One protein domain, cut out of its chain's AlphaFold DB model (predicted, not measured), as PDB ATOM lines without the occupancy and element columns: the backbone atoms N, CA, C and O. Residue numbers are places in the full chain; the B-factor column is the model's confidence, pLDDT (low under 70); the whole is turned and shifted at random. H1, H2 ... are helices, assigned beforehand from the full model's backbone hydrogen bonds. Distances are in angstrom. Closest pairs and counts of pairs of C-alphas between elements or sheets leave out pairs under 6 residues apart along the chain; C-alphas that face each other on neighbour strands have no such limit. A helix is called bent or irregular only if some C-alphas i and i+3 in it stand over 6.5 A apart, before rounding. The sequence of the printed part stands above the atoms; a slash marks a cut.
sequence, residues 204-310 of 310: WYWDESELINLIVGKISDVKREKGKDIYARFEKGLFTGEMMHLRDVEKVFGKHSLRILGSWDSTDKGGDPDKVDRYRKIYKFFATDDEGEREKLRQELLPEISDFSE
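This is residues 204 to 310 of the 310 residues of an uncharacterized protein of uncultured bacterium (UniProt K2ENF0). The longest helix, H1, has H2 and H3 packed across its later part on one side of the domain and the helical hairpin of H5 and H6 on the other, with short H4 near the middle. A loop, residues 269 to 274, sticks out. The 107 printed residues include six named helices, H1 to H6 in chain order, and no named strand; the class is all helix, with mostly crossed packing. The whole is compact and rounded, with a radius of gyration of the C-alphas of 14.1 A and spans of 38 by 33 by 30 A.

H1, residues 206 to 223, is 25.3 A long and begins at C-alpha 206 (-39.628, 7.292, 50.225). H2 is residues 227 to 240, 19.8 A; H3 244 to 253; H4 257 to 262; H5 275 to 287, 18.1 A. H6, residues 291 to 306, 21.8 A, ends at C-alpha 306 (-16.733, 15.787, 36.463). H6 has a kink of 27 degrees near residue 300 and is only just irregular: C-alphas 300 and 303 are 6.54 A apart.

Residues 216 to 220 of H1 touch H2 at a steep tilt of 63 degrees, opposite ways; the closest C-alphas, of Ser 220 and Gly 227, are 5.3 A apart. Residues 215 to 222 of H1 touch H3, about perpendicular at 83 degrees, closest at C-alphas Ile 219 and Val 252, 6.4 A. Residues 211 to 215 of H1 touch H5 at a shallow tilt of 21 degrees, the same way, closest at C-alphas Leu 211 and Tyr 283, 6.3 A. H5 and H6 form a hairpin at 39 degrees, closest at C-alphas Phe 285 and Arg 294, 5.3 A. H4 touches H3, closest at C-alphas Glu 250 and Ser 257, 5.3 A, and residues 298 to 305 of H6, closest at C-alphas Ile 260 and Leu 301, 6.9 A. H1 and H4 are apart. Every O i to N i+4 pair is within hydrogen-bond range in H1, H2, H4 and H5; H3 has 3 of 6, H6 10 of 12.

The C-alphas farthest apart, of Arg 224 and Gly 270, are 41.7 A apart. The printed part has no cut; the link H4 to H5 is long, the others tight. The pLDDT is under 70 at residues 267 to 273 and 304 to 310.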
ATOM      1  N   TRP A 204     -39.381   2.820  54.488       85.75
ATOM      2  CA  TRP A 204     -39.343   2.737  53.030       85.75
ATOM      3  C   TRP A 204     -38.400   3.815  52.497       85.75
ATOM      4  O   TRP A 204     -38.233   4.862  53.128       85.75
ATOM      5  N   TYR A 205     -37.814   3.573  51.332       78.00
ATOM      6  CA  TYR A 205     -36.989   4.529  50.593       78.00
ATOM      7  C   TYR A 205     -37.901   5.544  49.887       78.00
ATOM      8  O   TYR A 205     -38.066   5.535  48.664       78.00
ATOM      9  N   TRP A 206     -38.605   6.351  50.691       80.81
ATOM     10  CA  TRP A 206     -39.628   7.292  50.225       80.81
ATOM     11  C   TRP A 206     -39.041   8.368  49.322       80.81
ATOM     12  O   TRP A 206     -39.603   8.626  48.261       80.81
ATOM     13  N   ASP A 207     -37.902   8.930  49.722       84.25
ATOM     14  CA  ASP A 207     -37.162   9.933  48.963       84.25
ATOM     15  C   ASP A 207     -36.790   9.401  47.572       84.25
ATOM     16  O   ASP A 207     -37.046  10.039  46.544       84.25
ATOM     17  N   GLU A 208     -36.266   8.172  47.517       89.94
ATOM     18  CA  GLU A 208     -35.869   7.564  46.260       89.94
ATOM     19  C   GLU A 208     -37.062   7.225  45.359       89.94
ATOM     20  O   GLU A 208     -37.078   7.511  44.157       89.94
ATOM     21  N   SER A 209     -38.098   6.654  45.962       90.94
ATOM     22  CA  SER A 209     -39.338   6.305  45.274       90.94
ATOM     23  C   SER A 209     -40.045   7.542  44.718       90.94
ATOM     24  O   SER A 209     -40.573   7.507  43.607       90.94
ATOM     25  N   GLU A 210     -40.054   8.652  45.459       92.81
ATOM     26  CA  GLU A 210     -40.714   9.892  45.055       92.81
ATOM     27  C   GLU A 210     -40.060  10.503  43.815       92.81
ATOM     28  O   GLU A 210     -40.760  10.837  42.855       92.81
ATOM     29  N   LEU A 211     -38.727  10.589  43.786       95.38
ATOM     30  CA  LEU A 211     -38.022  11.116  42.619       95.38
ATOM     31  C   LEU A 211     -38.240  10.235  41.379       95.38
ATOM     32  O   LEU A 211     -38.443  10.755  40.280       95.38
ATOM     33  N   ILE A 212     -38.263   8.908  41.533       97.19
ATOM     34  CA  ILE A 212     -38.589   7.999  40.426       97.19
ATOM     35  C   ILE A 212     -40.021   8.237  39.939       97.19
ATOM     36  O   ILE A 212     -40.238   8.348  38.730       97.19
ATOM     37  N   ASN A 213     -40.988   8.373  40.849       97.00
ATOM     38  CA  ASN A 213     -42.380   8.652  40.494       97.00
ATOM     39  C   ASN A 213     -42.520   9.973  39.731       97.00
ATOM     40  O   ASN A 213     -43.252  10.045  38.743       97.00
ATOM     41  N   LEU A 214     -41.773  10.996  40.143       97.44
ATOM     42  CA  LEU A 214     -41.710  12.282  39.460       97.44
ATOM     43  C   LEU A 214     -41.146  12.134  38.042       97.44
ATOM     44  O   LEU A 214     -41.740  12.631  37.082       97.44
ATOM     45  N   ILE A 215     -40.026  11.421  37.890       98.06
ATOM     46  CA  ILE A 215     -39.404  11.150  36.587       98.06
ATOM     47  C   ILE A 215     -40.381  10.408  35.668       98.06
ATOM     48  O   ILE A 215     -40.582  10.820  34.523       98.06
ATOM     49  N   VAL A 216     -41.020   9.345  36.163       98.19
ATOM     50  CA  VAL A 216     -42.007   8.569  35.402       98.19
ATOM     51  C   VAL A 216     -43.210   9.431  35.017       98.19
ATOM     52  O   VAL A 216     -43.647   9.361  33.869       98.19
ATOM     53  N   GLY A 217     -43.701  10.278  35.925       98.12
ATOM     54  CA  GLY A 217     -44.782  11.229  35.660       98.12
ATOM     55  C   GLY A 217     -44.452  12.183  34.510       98.12
ATOM     56  O   GLY A 217     -45.194  12.243  33.530       98.12
ATOM     57  N   LYS A 218     -43.287  12.842  34.540       97.94
ATOM     58  CA  LYS A 218     -42.899  13.752  33.446       97.94
ATOM     59  C   LYS A 218     -42.685  13.019  32.117       97.94
ATOM     60  O   LYS A 218     -43.049  13.541  31.063       97.94
ATOM     61  N   ILE A 219     -42.127  11.802  32.135       98.25
ATOM     62  CA  ILE A 219     -42.002  10.979  30.917       98.25
ATOM     63  C   ILE A 219     -43.388  10.600  30.376       98.25
ATOM     64  O   ILE A 219     -43.605  10.688  29.166       98.25
ATOM     65  N   SER A 220     -44.316  10.216  31.255       98.06
ATOM     66  CA  SER A 220     -45.714   9.907  30.930       98.06
ATOM     67  C   SER A 220     -46.373  11.081  30.212       98.06
ATOM     68  O   SER A 220     -46.916  10.903  29.120       98.06
ATOM     69  N   ASP A 221     -46.239  12.290  30.755       97.25
ATOM     70  CA  ASP A 221     -46.858  13.496  30.202       97.25
ATOM     71  C   ASP A 221     -46.288  13.872  28.828       97.25
ATOM     72  O   ASP A 221     -47.040  14.095  27.874       97.25
ATOM     73  N   VAL A 222     -44.958  13.882  28.686       96.56
ATOM     74  CA  VAL A 222     -44.292  14.256  27.426       96.56
ATOM     75  C   VAL A 222     -44.552  13.228  26.326       96.56
ATOM     76  O   VAL A 222     -44.815  13.597  25.179       96.56
ATOM     77  N   LYS A 223     -44.483  11.933  26.653       96.31
ATOM     78  CA  LYS A 223     -44.644  10.855  25.665       96.31
ATOM     79  C   LYS A 223     -46.098  10.447  25.441       96.31
ATOM     80  O   LYS A 223     -46.369   9.724  24.485       96.31
ATOM     81  N   ARG A 224     -47.026  10.919  26.283       96.94
ATOM     82  CA  ARG A 224     -48.440  10.504  26.309       96.94
ATOM     83  C   ARG A 224     -48.597   8.987  26.452       96.94
ATOM     84  O   ARG A 224     -49.482   8.377  25.853       96.94
ATOM     85  N   GLU A 225     -47.709   8.381  27.231       96.75
ATOM     86  CA  GLU A 225     -47.731   6.958  27.573       96.75
ATOM     87  C   GLU A 225     -48.295   6.787  28.983       96.75
ATOM     88  O   GLU A 225     -48.204   7.697  29.796       96.75
ATOM     89  N   LYS A 226     -48.869   5.626  29.316       97.56
ATOM     90  CA  LYS A 226     -49.325   5.392  30.692       97.56
ATOM     91  C   LYS A 226     -48.114   5.206  31.602       97.56
ATOM     92  O   LYS A 226     -47.234   4.407  31.288       97.56
ATOM     93  N   GLY A 227     -48.128   5.833  32.780       96.94
ATOM     94  CA  GLY A 227     -47.086   5.646  33.799       96.94
ATOM     95  C   GLY A 227     -46.777   4.172  34.090       96.94
ATOM     96  O   GLY A 227     -45.611   3.798  34.141       96.94
ATOM     97  N   LYS A 228     -47.802   3.305  34.159       96.69
ATOM     98  CA  LYS A 228     -47.630   1.851  34.349       96.69
ATOM     99  C   LYS A 228     -46.732   1.204  33.285       96.69
ATOM    100  O   LYS A 228     -45.900   0.368  33.623       96.69
ATOM    101  N   ASP A 229     -46.866   1.600  32.021       97.56
ATOM    102  CA  ASP A 229     -46.069   1.034  30.926       97.56
ATOM    103  C   ASP A 229     -44.612   1.521  30.989       97.56
ATOM    104  O   ASP A 229     -43.694   0.822  30.562       97.56
ATOM    105  N   ILE A 230     -44.387   2.720  31.537       97.81
ATOM    106  CA  ILE A 230     -43.049   3.250  31.802       97.81
ATOM    107  C   ILE A 230     -42.419   2.495  32.976       97.81
ATOM    108  O   ILE A 230     -41.304   2.002  32.818       97.81
ATOM    109  N   TYR A 231     -43.129   2.323  34.098       97.81
ATOM    110  CA  TYR A 231     -42.644   1.514  35.225       97.81
ATOM    111  C   TYR A 231     -42.280   0.102  34.789       97.81
ATOM    112  O   TYR A 231     -41.173  -0.334  35.070       97.81
ATOM    113  N   ALA A 232     -43.136  -0.571  34.017       98.00
ATOM    114  CA  ALA A 232     -42.852  -1.917  33.528       98.00
ATOM    115  C   ALA A 232     -41.528  -1.988  32.740       98.00
ATOM    116  O   ALA A 232     -40.776  -2.952  32.867       98.00
ATOM    117  N   ARG A 233     -41.177  -0.948  31.963       97.75
ATOM    118  CA  ARG A 233     -39.859  -0.877  31.303       97.75
ATOM    119  C   ARG A 233     -38.719  -0.671  32.292       97.75
ATOM    120  O   ARG A 233     -37.653  -1.249  32.102       97.75
ATOM    121  N   PHE A 234     -38.927   0.136  33.328       98.25
ATOM    122  CA  PHE A 234     -37.928   0.366  34.366       98.25
ATOM    123  C   PHE A 234     -37.700  -0.904  35.209       98.25
ATOM    124  O   PHE A 234     -36.560  -1.291  35.444       98.25
ATOM    125  N   GLU A 235     -38.748  -1.619  35.596       98.31
ATOM    126  CA  GLU A 235     -38.639  -2.908  36.290       98.31
ATOM    127  C   GLU A 235     -37.968  -3.957  35.400       98.31
ATOM    128  O   GLU A 235     -37.019  -4.624  35.810       98.31
ATOM    129  N   LYS A 236     -38.376  -4.048  34.128       98.06
ATOM    130  CA  LYS A 236     -37.721  -4.937  33.166       98.06
ATOM    131  C   LYS A 236     -36.237  -4.608  33.017       98.06
ATOM    132  O   LYS A 236     -35.419  -5.525  32.991       98.06
ATOM    133  N   GLY A 237     -35.863  -3.331  32.957       97.62
ATOM    134  CA  GLY A 237     -34.464  -2.904  32.912       97.62
ATOM    135  C   GLY A 237     -33.653  -3.333  34.138       97.62
ATOM    136  O   GLY A 237     -32.516  -3.778  33.983       97.62
ATOM    137  N   LEU A 238     -34.256  -3.302  35.334       97.94
ATOM    138  CA  LEU A 238     -33.643  -3.800  36.574       97.94
ATOM    139  C   LEU A 238     -33.319  -5.302  36.476       97.94
ATOM    140  O   LEU A 238     -32.213  -5.731  36.805       97.94
ATOM    141  N   PHE A 239     -34.265  -6.110  35.995       97.50
ATOM    142  CA  PHE A 239     -34.100  -7.568  35.934       97.50
ATOM    143  C   PHE A 239     -33.265  -8.051  34.740       97.50
ATOM    144  O   PHE A 239     -32.590  -9.073  34.828       97.50
ATOM    145  N   THR A 240     -33.264  -7.316  33.627       95.88
ATOM    146  CA  THR A 240     -32.588  -7.734  32.379       95.88
ATOM    147  C   THR A 240     -31.243  -7.056  32.144       95.88
ATOM    148  O   THR A 240     -30.426  -7.549  31.367       95.88
ATOM    149  N   GLY A 241     -31.002  -5.916  32.787       94.88
ATOM    150  CA  GLY A 241     -29.866  -5.062  32.488       94.88
ATOM    151  C   GLY A 241     -30.081  -4.159  31.263       94.88
ATOM    152  O   GLY A 241     -29.158  -3.459  30.841       94.88
ATOM    153  N   GLU A 242     -31.265  -4.117  30.656       95.12
ATOM    154  CA  GLU A 242     -31.559  -3.127  29.615       95.12
ATOM    155  C   GLU A 242     -31.550  -1.706  30.210       95.12
ATOM    156  O   GLU A 242     -32.048  -1.486  31.305       95.12
ATOM    157  N   MET A 243     -30.940  -0.736  29.517       94.50
ATOM    158  CA  MET A 243     -30.805   0.663  29.987       94.50
ATOM    159  C   MET A 243     -31.328   1.690  28.984       94.50
ATOM    160  O   MET A 243     -31.325   2.891  29.240       94.50
ATOM    161  N   MET A 244     -31.726   1.248  27.792       95.62
ATOM    162  CA  MET A 244     -32.006   2.155  26.678       95.62
ATOM    163  C   MET A 244     -33.241   3.023  26.916       95.62
ATOM    164  O   MET A 244     -33.301   4.140  26.401       95.62
ATOM    165  N   HIS A 245     -34.193   2.549  27.721       95.94
ATOM    166  CA  HIS A 245     -35.364   3.320  28.143       95.94
ATOM    167  C   HIS A 245     -34.989   4.521  29.014       95.94
ATOM    168  O   HIS A 245     -35.686   5.531  28.962       95.94
ATOM    169  N   LEU A 246     -33.859   4.479  29.731       96.81
ATOM    170  CA  LEU A 246     -33.386   5.620  30.519       96.81
ATOM    171  C   LEU A 246     -33.063   6.837  29.642       96.81
ATOM    172  O   LEU A 246     -33.115   7.962  30.124       96.81
ATOM    173  N   ARG A 247     -32.821   6.668  28.333       96.50
ATOM    174  CA  ARG A 247     -32.661   7.807  27.405       96.50
ATOM    175  C   ARG A 247     -33.880   8.727  27.368       96.50
ATOM    176  O   ARG A 247     -33.745   9.879  26.969       96.50
ATOM    177  N   ASP A 248     -35.055   8.247  27.768       97.69
ATOM    178  CA  ASP A 248     -36.234   9.100  27.894       97.69
ATOM    179  C   ASP A 248     -36.054  10.167  28.991       97.69
ATOM    180  O   ASP A 248     -36.577  11.267  28.843       97.69
ATOM    181  N   VAL A 249     -35.216   9.919  30.007       97.56
ATOM    182  CA  VAL A 249     -34.831  10.931  31.002       97.56
ATOM    183  C   VAL A 249     -34.092  12.095  30.330       97.56
ATOM    184  O   VAL A 249     -34.439  13.250  30.552       97.56
ATOM    185  N   GLU A 250     -33.119  11.844  29.450       95.62
ATOM    186  CA  GLU A 250     -32.437  12.952  28.752       95.62
ATOM    187  C   GLU A 250     -33.352  13.679  27.765       95.62
ATOM    188  O   GLU A 250     -33.246  14.892  27.604       95.62
ATOM    189  N   LYS A 251     -34.275  12.964  27.111       96.38
ATOM    190  CA  LYS A 251     -35.234  13.600  26.194       96.38
ATOM    191  C   LYS A 251     -36.175  14.561  26.918       96.38
ATOM    192  O   LYS A 251     -36.551  15.570  26.335       96.38
ATOM    193  N   VAL A 252     -36.562  14.236  28.151       97.19
ATOM    194  CA  VAL A 252     -37.522  15.024  28.939       97.19
ATOM    195  C   VAL A 252     -36.833  16.134  29.728       97.19
ATOM    196  O   VAL A 252     -37.306  17.263  29.747       97.19
ATOM    197  N   PHE A 253     -35.696  15.835  30.355       96.88
ATOM    198  CA  PHE A 253     -35.023  16.755  31.279       96.88
ATOM    199  C   PHE A 253     -33.812  17.469  30.651       96.88
ATOM    200  O   PHE A 253     -33.191  18.332  31.276       96.88
ATOM    201  N   GLY A 254     -33.466  17.119  29.413       95.56
ATOM    202  CA  GLY A 254     -32.345  17.671  28.665       95.56
ATOM    203  C   GLY A 254     -31.039  16.888  28.823       95.56
ATOM    204  O   GLY A 254     -30.946  15.860  29.494       95.56
ATOM    205  N   LYS A 255     -29.999  17.389  28.152       93.69
ATOM    206  CA  LYS A 255     -28.671  16.769  28.109       93.69
ATOM    207  C   LYS A 255     -28.084  16.620  29.518       93.69
ATOM    208  O   LYS A 255     -28.201  17.535  30.328       93.69
ATOM    209  N   HIS A 256     -27.391  15.509  29.767       94.62
ATOM    210  CA  HIS A 256     -26.700  15.203  31.026       94.62
ATOM    211  C   HIS A 256     -27.599  14.880  32.228       94.62
ATOM    212  O   HIS A 256     -27.074  14.546  33.290       94.62
ATOM    213  N   SER A 257     -28.926  14.869  32.079       96.50
ATOM    214  CA  SER A 257     -29.834  14.480  33.167       96.50
ATOM    215  C   SER A 257     -29.587  13.056  33.663       96.50
ATOM    216  O   SER A 257     -29.705  12.796  34.855       96.50
ATOM    217  N   LEU A 258     -29.166  12.137  32.786       94.94
ATOM    218  CA  LEU A 258     -28.770  10.793  33.212       94.94
ATOM    219  C   LEU A 258     -27.481  10.764  34.023       94.94
ATOM    220  O   LEU A 258     -27.362   9.939  34.919       94.94
ATOM    221  N   ARG A 259     -26.532  11.659  33.739       92.69
ATOM    222  CA  ARG A 259     -25.312  11.786  34.540       92.69
ATOM    223  C   ARG A 259     -25.646  12.294  35.944       92.69
ATOM    224  O   ARG A 259     -25.139  11.748  36.913       92.69
ATOM    225  N   ILE A 260     -26.544  13.278  36.042       94.94
ATOM    226  CA  ILE A 260     -27.044  13.792  37.325       94.94
ATOM    227  C   ILE A 260     -27.763  12.683  38.101       94.94
ATOM    228  O   ILE A 260     -27.413  12.440  39.256       94.94
ATOM    229  N   LEU A 261     -28.684  11.955  37.455       94.75
ATOM    230  CA  LEU A 261     -29.390  10.821  38.064       94.75
ATOM    231  C   LEU A 261     -28.423   9.720  38.518       94.75
ATOM    232  O   LEU A 261     -28.547   9.199  39.619       94.75
ATOM    233  N   GLY A 262     -27.442   9.383  37.681       92.12
ATOM    234  CA  GLY A 262     -26.428   8.380  37.986       92.12
ATOM    235  C   GLY A 262     -25.499   8.780  39.130       92.12
ATOM    236  O   GLY A 262     -24.901   7.913  39.747       92.12
ATOM    237  N   SER A 263     -25.402  10.066  39.449       89.44
ATOM    238  CA  SER A 263     -24.592  10.568  40.562       89.44
ATOM    239  C   SER A 263     -25.343  10.613  41.901       89.44
ATOM    240  O   SER A 263     -24.785  10.986  42.931       89.44
ATOM    241  N   TRP A 264     -26.629  10.262  41.893       87.12
ATOM    242  CA  TRP A 264     -27.462  10.269  43.083       87.12
ATOM    243  C   TRP A 264     -27.065   9.127  44.026       87.12
ATOM    244  O   TRP A 264     -27.221   7.947  43.708       87.12
ATOM    245  N   ASP A 265     -26.526   9.523  45.181       82.12
ATOM    246  CA  ASP A 265     -25.879   8.645  46.163       82.12
ATOM    247  C   ASP A 265     -24.702   7.830  45.598       82.12
ATOM    248  O   ASP A 265     -24.480   6.687  46.006       82.12
ATOM    249  N   SER A 266     -23.944   8.407  44.654       73.56
ATOM    250  CA  SER A 266     -22.667   7.823  44.238       73.56
ATOM    251  C   SER A 266     -21.701   7.808  45.421       73.56
ATOM    252  O   SER A 266     -21.525   8.816  46.109       73.56
ATOM    253  N   THR A 267     -21.091   6.656  45.685       60.72
ATOM    254  CA  THR A 267     -20.170   6.469  46.805       60.72
ATOM    255  C   THR A 267     -18.839   7.156  46.532       60.72
ATOM    256  O   THR A 267     -17.910   6.531  46.032       60.72
ATOM    257  N   ASP A 268     -18.710   8.415  46.933       50.53
ATOM    258  CA  ASP A 268     -17.400   8.987  47.217       50.53
ATOM    259  C   ASP A 268     -17.224   9.104  48.729       50.53
ATOM    260  O   ASP A 268     -18.086   9.599  49.450       50.53
ATOM    261  N   LYS A 269     -16.114   8.520  49.193       41.31
ATOM    262  CA  LYS A 269     -15.453   8.675  50.497       41.31
ATOM    263  C   LYS A 269     -16.324   9.278  51.609       41.31
ATOM    264  O   LYS A 269     -16.410  10.487  51.745       41.31
ATOM    265  N   GLY A 270     -16.863   8.397  52.454       39.34
ATOM    266  CA  GLY A 270     -17.203   8.640  53.860       39.34
ATOM    267  C   GLY A 270     -17.671  10.047  54.243       39.34
ATOM    268  O   GLY A 270     -16.857  10.912  54.545       39.34
ATOM    269  N   GLY A 271     -18.988  10.205  54.391       48.28
ATOM    270  CA  GLY A 271     -19.567  11.314  55.144       48.28
ATOM    271  C   GLY A 271     -19.506  12.657  54.433       48.28
ATOM    272  O   GLY A 271     -19.110  13.625  55.072       48.28
ATOM    273  N   ASP A 272     -19.923  12.713  53.162       58.88
ATOM    274  CA  ASP A 272     -20.241  13.974  52.486       58.88
ATOM    275  C   ASP A 272     -21.213  14.782  53.377       58.88
ATOM    276  O   ASP A 272     -22.387  14.400  53.504       58.88
ATOM    277  N   PRO A 273     -20.738  15.853  54.047       58.38
ATOM    278  CA  PRO A 273     -21.566  16.649  54.947       58.38
ATOM    279  C   PRO A 273     -22.709  17.346  54.193       58.38
ATOM    280  O   PRO A 273     -23.696  17.737  54.819       58.38
ATOM    281  N   ASP A 274     -22.621  17.413  52.861       71.81
ATOM    282  CA  ASP A 274     -23.568  18.071  51.974       71.81
ATOM    283  C   ASP A 274     -24.457  17.079  51.200       71.81
ATOM    284  O   ASP A 274     -25.257  17.497  50.359       71.81
ATOM    285  N   LYS A 275     -24.438  15.773  51.528       77.38
ATOM    286  CA  LYS A 275     -25.274  14.749  50.860       77.38
ATOM    287  C   LYS A 275     -26.759  15.135  50.797       77.38
ATOM    288  O   LYS A 275     -27.431  14.899  49.791       77.38
ATOM    289  N   VAL A 276     -27.279  15.750  51.862       81.88
ATOM    290  CA  VAL A 276     -28.673  16.229  51.924       81.88
ATOM    291  C   VAL A 276     -28.910  17.408  50.974       81.88
ATOM    292  O   VAL A 276     -29.960  17.473  50.337       81.88
ATOM    293  N   ASP A 277     -27.961  18.339  50.865       86.38
ATOM    294  CA  ASP A 277     -28.056  19.473  49.938       86.38
ATOM    295  C   ASP A 277     -27.996  18.997  48.484       86.38
ATOM    296  O   ASP A 277     -28.853  19.355  47.670       86.38
ATOM    297  N   ARG A 278     -27.060  18.093  48.179       86.81
ATOM    298  CA  ARG A 278     -26.949  17.465  46.863       86.81
ATOM    299  C   ARG A 278     -28.229  16.729  46.477       86.81
ATOM    300  O   ARG A 278     -28.734  16.932  45.374       86.81
ATOM    301  N   TYR A 279     -28.811  15.946  47.389       87.19
ATOM    302  CA  TYR A 279     -30.113  15.308  47.167       87.19
ATOM    303  C   TYR A 279     -31.203  16.334  46.834       87.19
ATOM    304  O   TYR A 279     -31.908  16.184  45.835       87.19
ATOM    305  N   ARG A 280     -31.307  17.419  47.609       90.44
ATOM    306  CA  ARG A 280     -32.291  18.485  47.361       90.44
ATOM    307  C   ARG A 280     -32.100  19.143  45.998       90.44
ATOM    308  O   ARG A 280     -33.088  19.379  45.307       90.44
ATOM    309  N   LYS A 281     -30.858  19.419  45.589       93.69
ATOM    310  CA  LYS A 281     -30.542  19.966  44.259       93.69
ATOM    311  C   LYS A 281     -30.941  19.001  43.144       93.69
ATOM    312  O   LYS A 281     -31.567  19.436  42.179       93.69
ATOM    313  N   ILE A 282     -30.635  17.709  43.288       94.75
ATOM    314  CA  ILE A 282     -31.027  16.668  42.324       94.75
ATOM    315  C   ILE A 282     -32.553  16.587  42.221       94.75
ATOM    316  O   ILE A 282     -33.090  16.675  41.119       94.75
ATOM    317  N   TYR A 283     -33.268  16.494  43.345       95.31
ATOM    318  CA  TYR A 283     -34.732  16.479  43.337       95.31
ATOM    319  C   TYR A 283     -35.286  17.730  42.647       95.31
ATOM    320  O   TYR A 283     -36.099  17.631  41.729       95.31
ATOM    321  N   LYS A 284     -34.790  18.916  43.021       96.62
ATOM    322  CA  LYS A 284     -35.216  20.195  42.442       96.62
ATOM    323  C   LYS A 284     -34.960  20.270  40.935       96.62
ATOM    324  O   LYS A 284     -35.802  20.793  40.207       96.62
ATOM    325  N   PHE A 285     -33.841  19.718  40.465       97.69
ATOM    326  CA  PHE A 285     -33.490  19.657  39.047       97.69
ATOM    327  C   PHE A 285     -34.545  18.895  38.235       97.69
ATOM    328  O   PHE A 285     -34.949  19.351  37.164       97.69
ATOM    329  N   PHE A 286     -35.025  17.764  38.756       97.50
ATOM    330  CA  PHE A 286     -36.089  16.997  38.111       97.50
ATOM    331  C   PHE A 286     -37.477  17.618  38.348       97.50
ATOM    332  O   PHE A 286     -38.320  17.597  37.452       97.50
ATOM    333  N   ALA A 287     -37.725  18.224  39.509       97.12
ATOM    334  CA  ALA A 287     -39.026  18.789  39.850       97.12
ATOM    335  C   ALA A 287     -39.366  20.065  39.071       97.12
ATOM    336  O   ALA A 287     -40.511  20.225  38.649       97.12
ATOM    337  N   THR A 288     -38.396  20.950  38.828       96.81
ATOM    338  CA  THR A 288     -38.673  22.253  38.209       96.81
ATOM    339  C   THR A 288     -39.158  22.138  36.758       96.81
ATOM    340  O   THR A 288     -38.681  21.307  35.972       96.81
ATOM    341  N   ASP A 289     -40.119  22.986  36.393       94.94
ATOM    342  CA  ASP A 289     -40.567  23.201  35.011       94.94
ATOM    343  C   ASP A 289     -39.840  24.377  34.339       94.94
ATOM    344  O   ASP A 289     -39.858  24.480  33.114       94.94
ATOM    345  N   ASP A 290     -39.145  25.216  35.114       96.81
ATOM    346  CA  ASP A 290     -38.366  26.349  34.610       96.81
ATOM    347  C   ASP A 290     -37.041  25.855  34.002       96.81
ATOM    348  O   ASP A 290     -36.174  25.303  34.685       96.81
ATOM    349  N   GLU A 291     -36.875  26.044  32.690       94.88
ATOM    350  CA  GLU A 291     -35.664  25.637  31.966       94.88
ATOM    351  C   GLU A 291     -34.408  26.391  32.421       94.88
ATOM    352  O   GLU A 291     -33.326  25.804  32.452       94.88
ATOM    353  N   GLY A 292     -34.541  27.667  32.792       96.81
ATOM    354  CA  GLY A 292     -33.435  28.483  33.288       96.81
ATOM    355  C   GLY A 292     -32.976  28.025  34.669       96.81
ATOM    356  O   GLY A 292     -31.776  27.896  34.913       96.81
ATOM    357  N   GLU A 293     -33.918  27.698  35.555       97.44
ATOM    358  CA  GLU A 293     -33.599  27.089  36.849       97.44
ATOM    359  C   GLU A 293     -32.958  25.706  36.681       97.44
ATOM    360  O   GLU A 293     -31.957  25.402  37.335       97.44
ATOM    361  N   ARG A 294     -33.490  24.882  35.770       96.94
ATOM    362  CA  ARG A 294     -32.930  23.560  35.469       96.94
ATOM    363  C   ARG A 294     -31.500  23.654  34.943       96.94
ATOM    364  O   ARG A 294     -30.650  22.874  35.364       96.94
ATOM    365  N   GLU A 295     -31.219  24.594  34.042       96.31
ATOM    366  CA  GLU A 295     -29.869  24.815  33.515       96.31
ATOM    367  C   GLU A 295     -28.911  25.322  34.598       96.31
ATOM    368  O   GLU A 295     -27.781  24.846  34.679       96.31
ATOM    369  N   LYS A 296     -29.366  26.206  35.493       96.44
ATOM    370  CA  LYS A 296     -28.569  26.628  36.652       96.44
ATOM    371  C   LYS A 296     -28.198  25.431  37.537       96.44
ATOM    372  O   LYS A 296     -27.024  25.227  37.827       96.44
ATOM    373  N   LEU A 297     -29.177  24.605  37.912       96.31
ATOM    374  CA  LEU A 297     -28.940  23.400  38.718       96.31
ATOM    375  C   LEU A 297     -28.027  22.400  37.999       96.31
ATOM    376  O   LEU A 297     -27.187  21.769  38.632       96.31
ATOM    377  N   ARG A 298     -28.139  22.278  36.671       94.69
ATOM    378  CA  ARG A 298     -27.230  21.458  35.860       94.69
ATOM    379  C   ARG A 298     -25.784  21.933  35.982       94.69
ATOM    380  O   ARG A 298     -24.892  21.107  36.145       94.69
ATOM    381  N   GLN A 299     -25.555  23.238  35.881       93.06
ATOM    382  CA  GLN A 299     -24.221  23.832  35.984       93.06
ATOM    383  C   GLN A 299     -23.635  23.726  37.392       93.06
ATOM    384  O   GLN A 299     -22.420  23.651  37.518       93.06
ATOM    385  N   GLU A 300     -24.473  23.689  38.429       91.56
ATOM    386  CA  GLU A 300     -24.038  23.438  39.808       91.56
ATOM    387  C   GLU A 300     -23.685  21.959  40.024       91.56
ATOM    388  O   GLU A 300     -22.629  21.651  40.564       91.56
ATOM    389  N   LEU A 301     -24.527  21.037  39.543       90.12
ATOM    390  CA  LEU A 301     -24.365  19.600  39.780       90.12
ATOM    391  C   LEU A 301     -23.287  18.950  38.902       90.12
ATOM    392  O   LEU A 301     -22.656  17.993  39.327       90.12
ATOM    393  N   LEU A 302     -23.069  19.393  37.659       85.44
ATOM    394  CA  LEU A 302     -22.142  18.705  36.747       85.44
ATOM    395  C   LEU A 302     -20.655  18.806  37.112       85.44
ATOM    396  O   LEU A 302     -19.990  17.781  36.963       85.44
ATOM    397  N   PRO A 303     -20.116  19.960  37.553       75.25
ATOM    398  CA  PRO A 303     -18.731  20.064  38.008       75.25
ATOM    399  C   PRO A 303     -18.455  19.156  39.200       75.25
ATOM    400  O   PRO A 303     -17.443  18.465  39.211       75.25
ATOM    401  N   GLU A 304     -19.414  19.066  40.131       64.69
ATOM    402  CA  GLU A 304     -19.356  18.105  41.232       64.69
ATOM    403  C   GLU A 304     -19.225  16.672  40.704       64.69
ATOM    404  O   GLU A 304     -18.626  15.863  41.381       64.69
ATOM    405  N   ILE A 305     -19.727  16.354  39.498       65.69
ATOM    406  CA  ILE A 305     -19.680  15.010  38.898       65.69
ATOM    407  C   ILE A 305     -18.475  14.814  37.944       65.69
ATOM    408  O   ILE A 305     -18.158  13.679  37.575       65.69
ATOM    409  N   SER A 306     -17.831  15.881  37.449       55.72
ATOM    410  CA  SER A 306     -16.733  15.787  36.463       55.72
ATOM    411  C   SER A 306     -15.409  15.319  37.038       55.72
ATOM    412  O   SER A 306     -14.677  14.636  36.322       55.72
ATOM    413  N   ASP A 307     -15.182  15.562  38.325       49.31
ATOM    414  CA  ASP A 307     -14.015  15.063  39.058       49.31
ATOM    415  C   ASP A 307     -14.010  13.522  39.199       49.31
ATOM    416  O   ASP A 307     -13.040  12.945  39.681       49.31
ATOM    417  N   PHE A 308     -15.067  12.839  38.736       46.66
ATOM    418  CA  PHE A 308     -15.248  11.383  38.825       46.66
ATOM    419  C   PHE A 308     -15.121  10.643  37.482       46.66
ATOM    420  O   PHE A 308     -15.486   9.472  37.391       46.66
ATOM    421  N   SER A 309     -14.700  11.325  36.408       38.53
ATOM    422  CA  SER A 309     -14.674  10.756  35.044       38.53
ATOM    423  C   SER A 309     -13.317  10.784  34.328       38.53
ATOM    424  O   SER A 309     -13.286  10.489  33.130       38.53
ATOM    425  N   GLU A 310     -12.233  11.126  35.030       35.44
ATOM    426  CA  GLU A 310     -10.853  10.962  34.531       35.44
ATOM    427  C   GLU A 310     -10.235   9.630  34.976       35.44
ATOM    428  O   GLU A 310     -10.381   9.269  36.165       35.44
TER     429      GLU A 310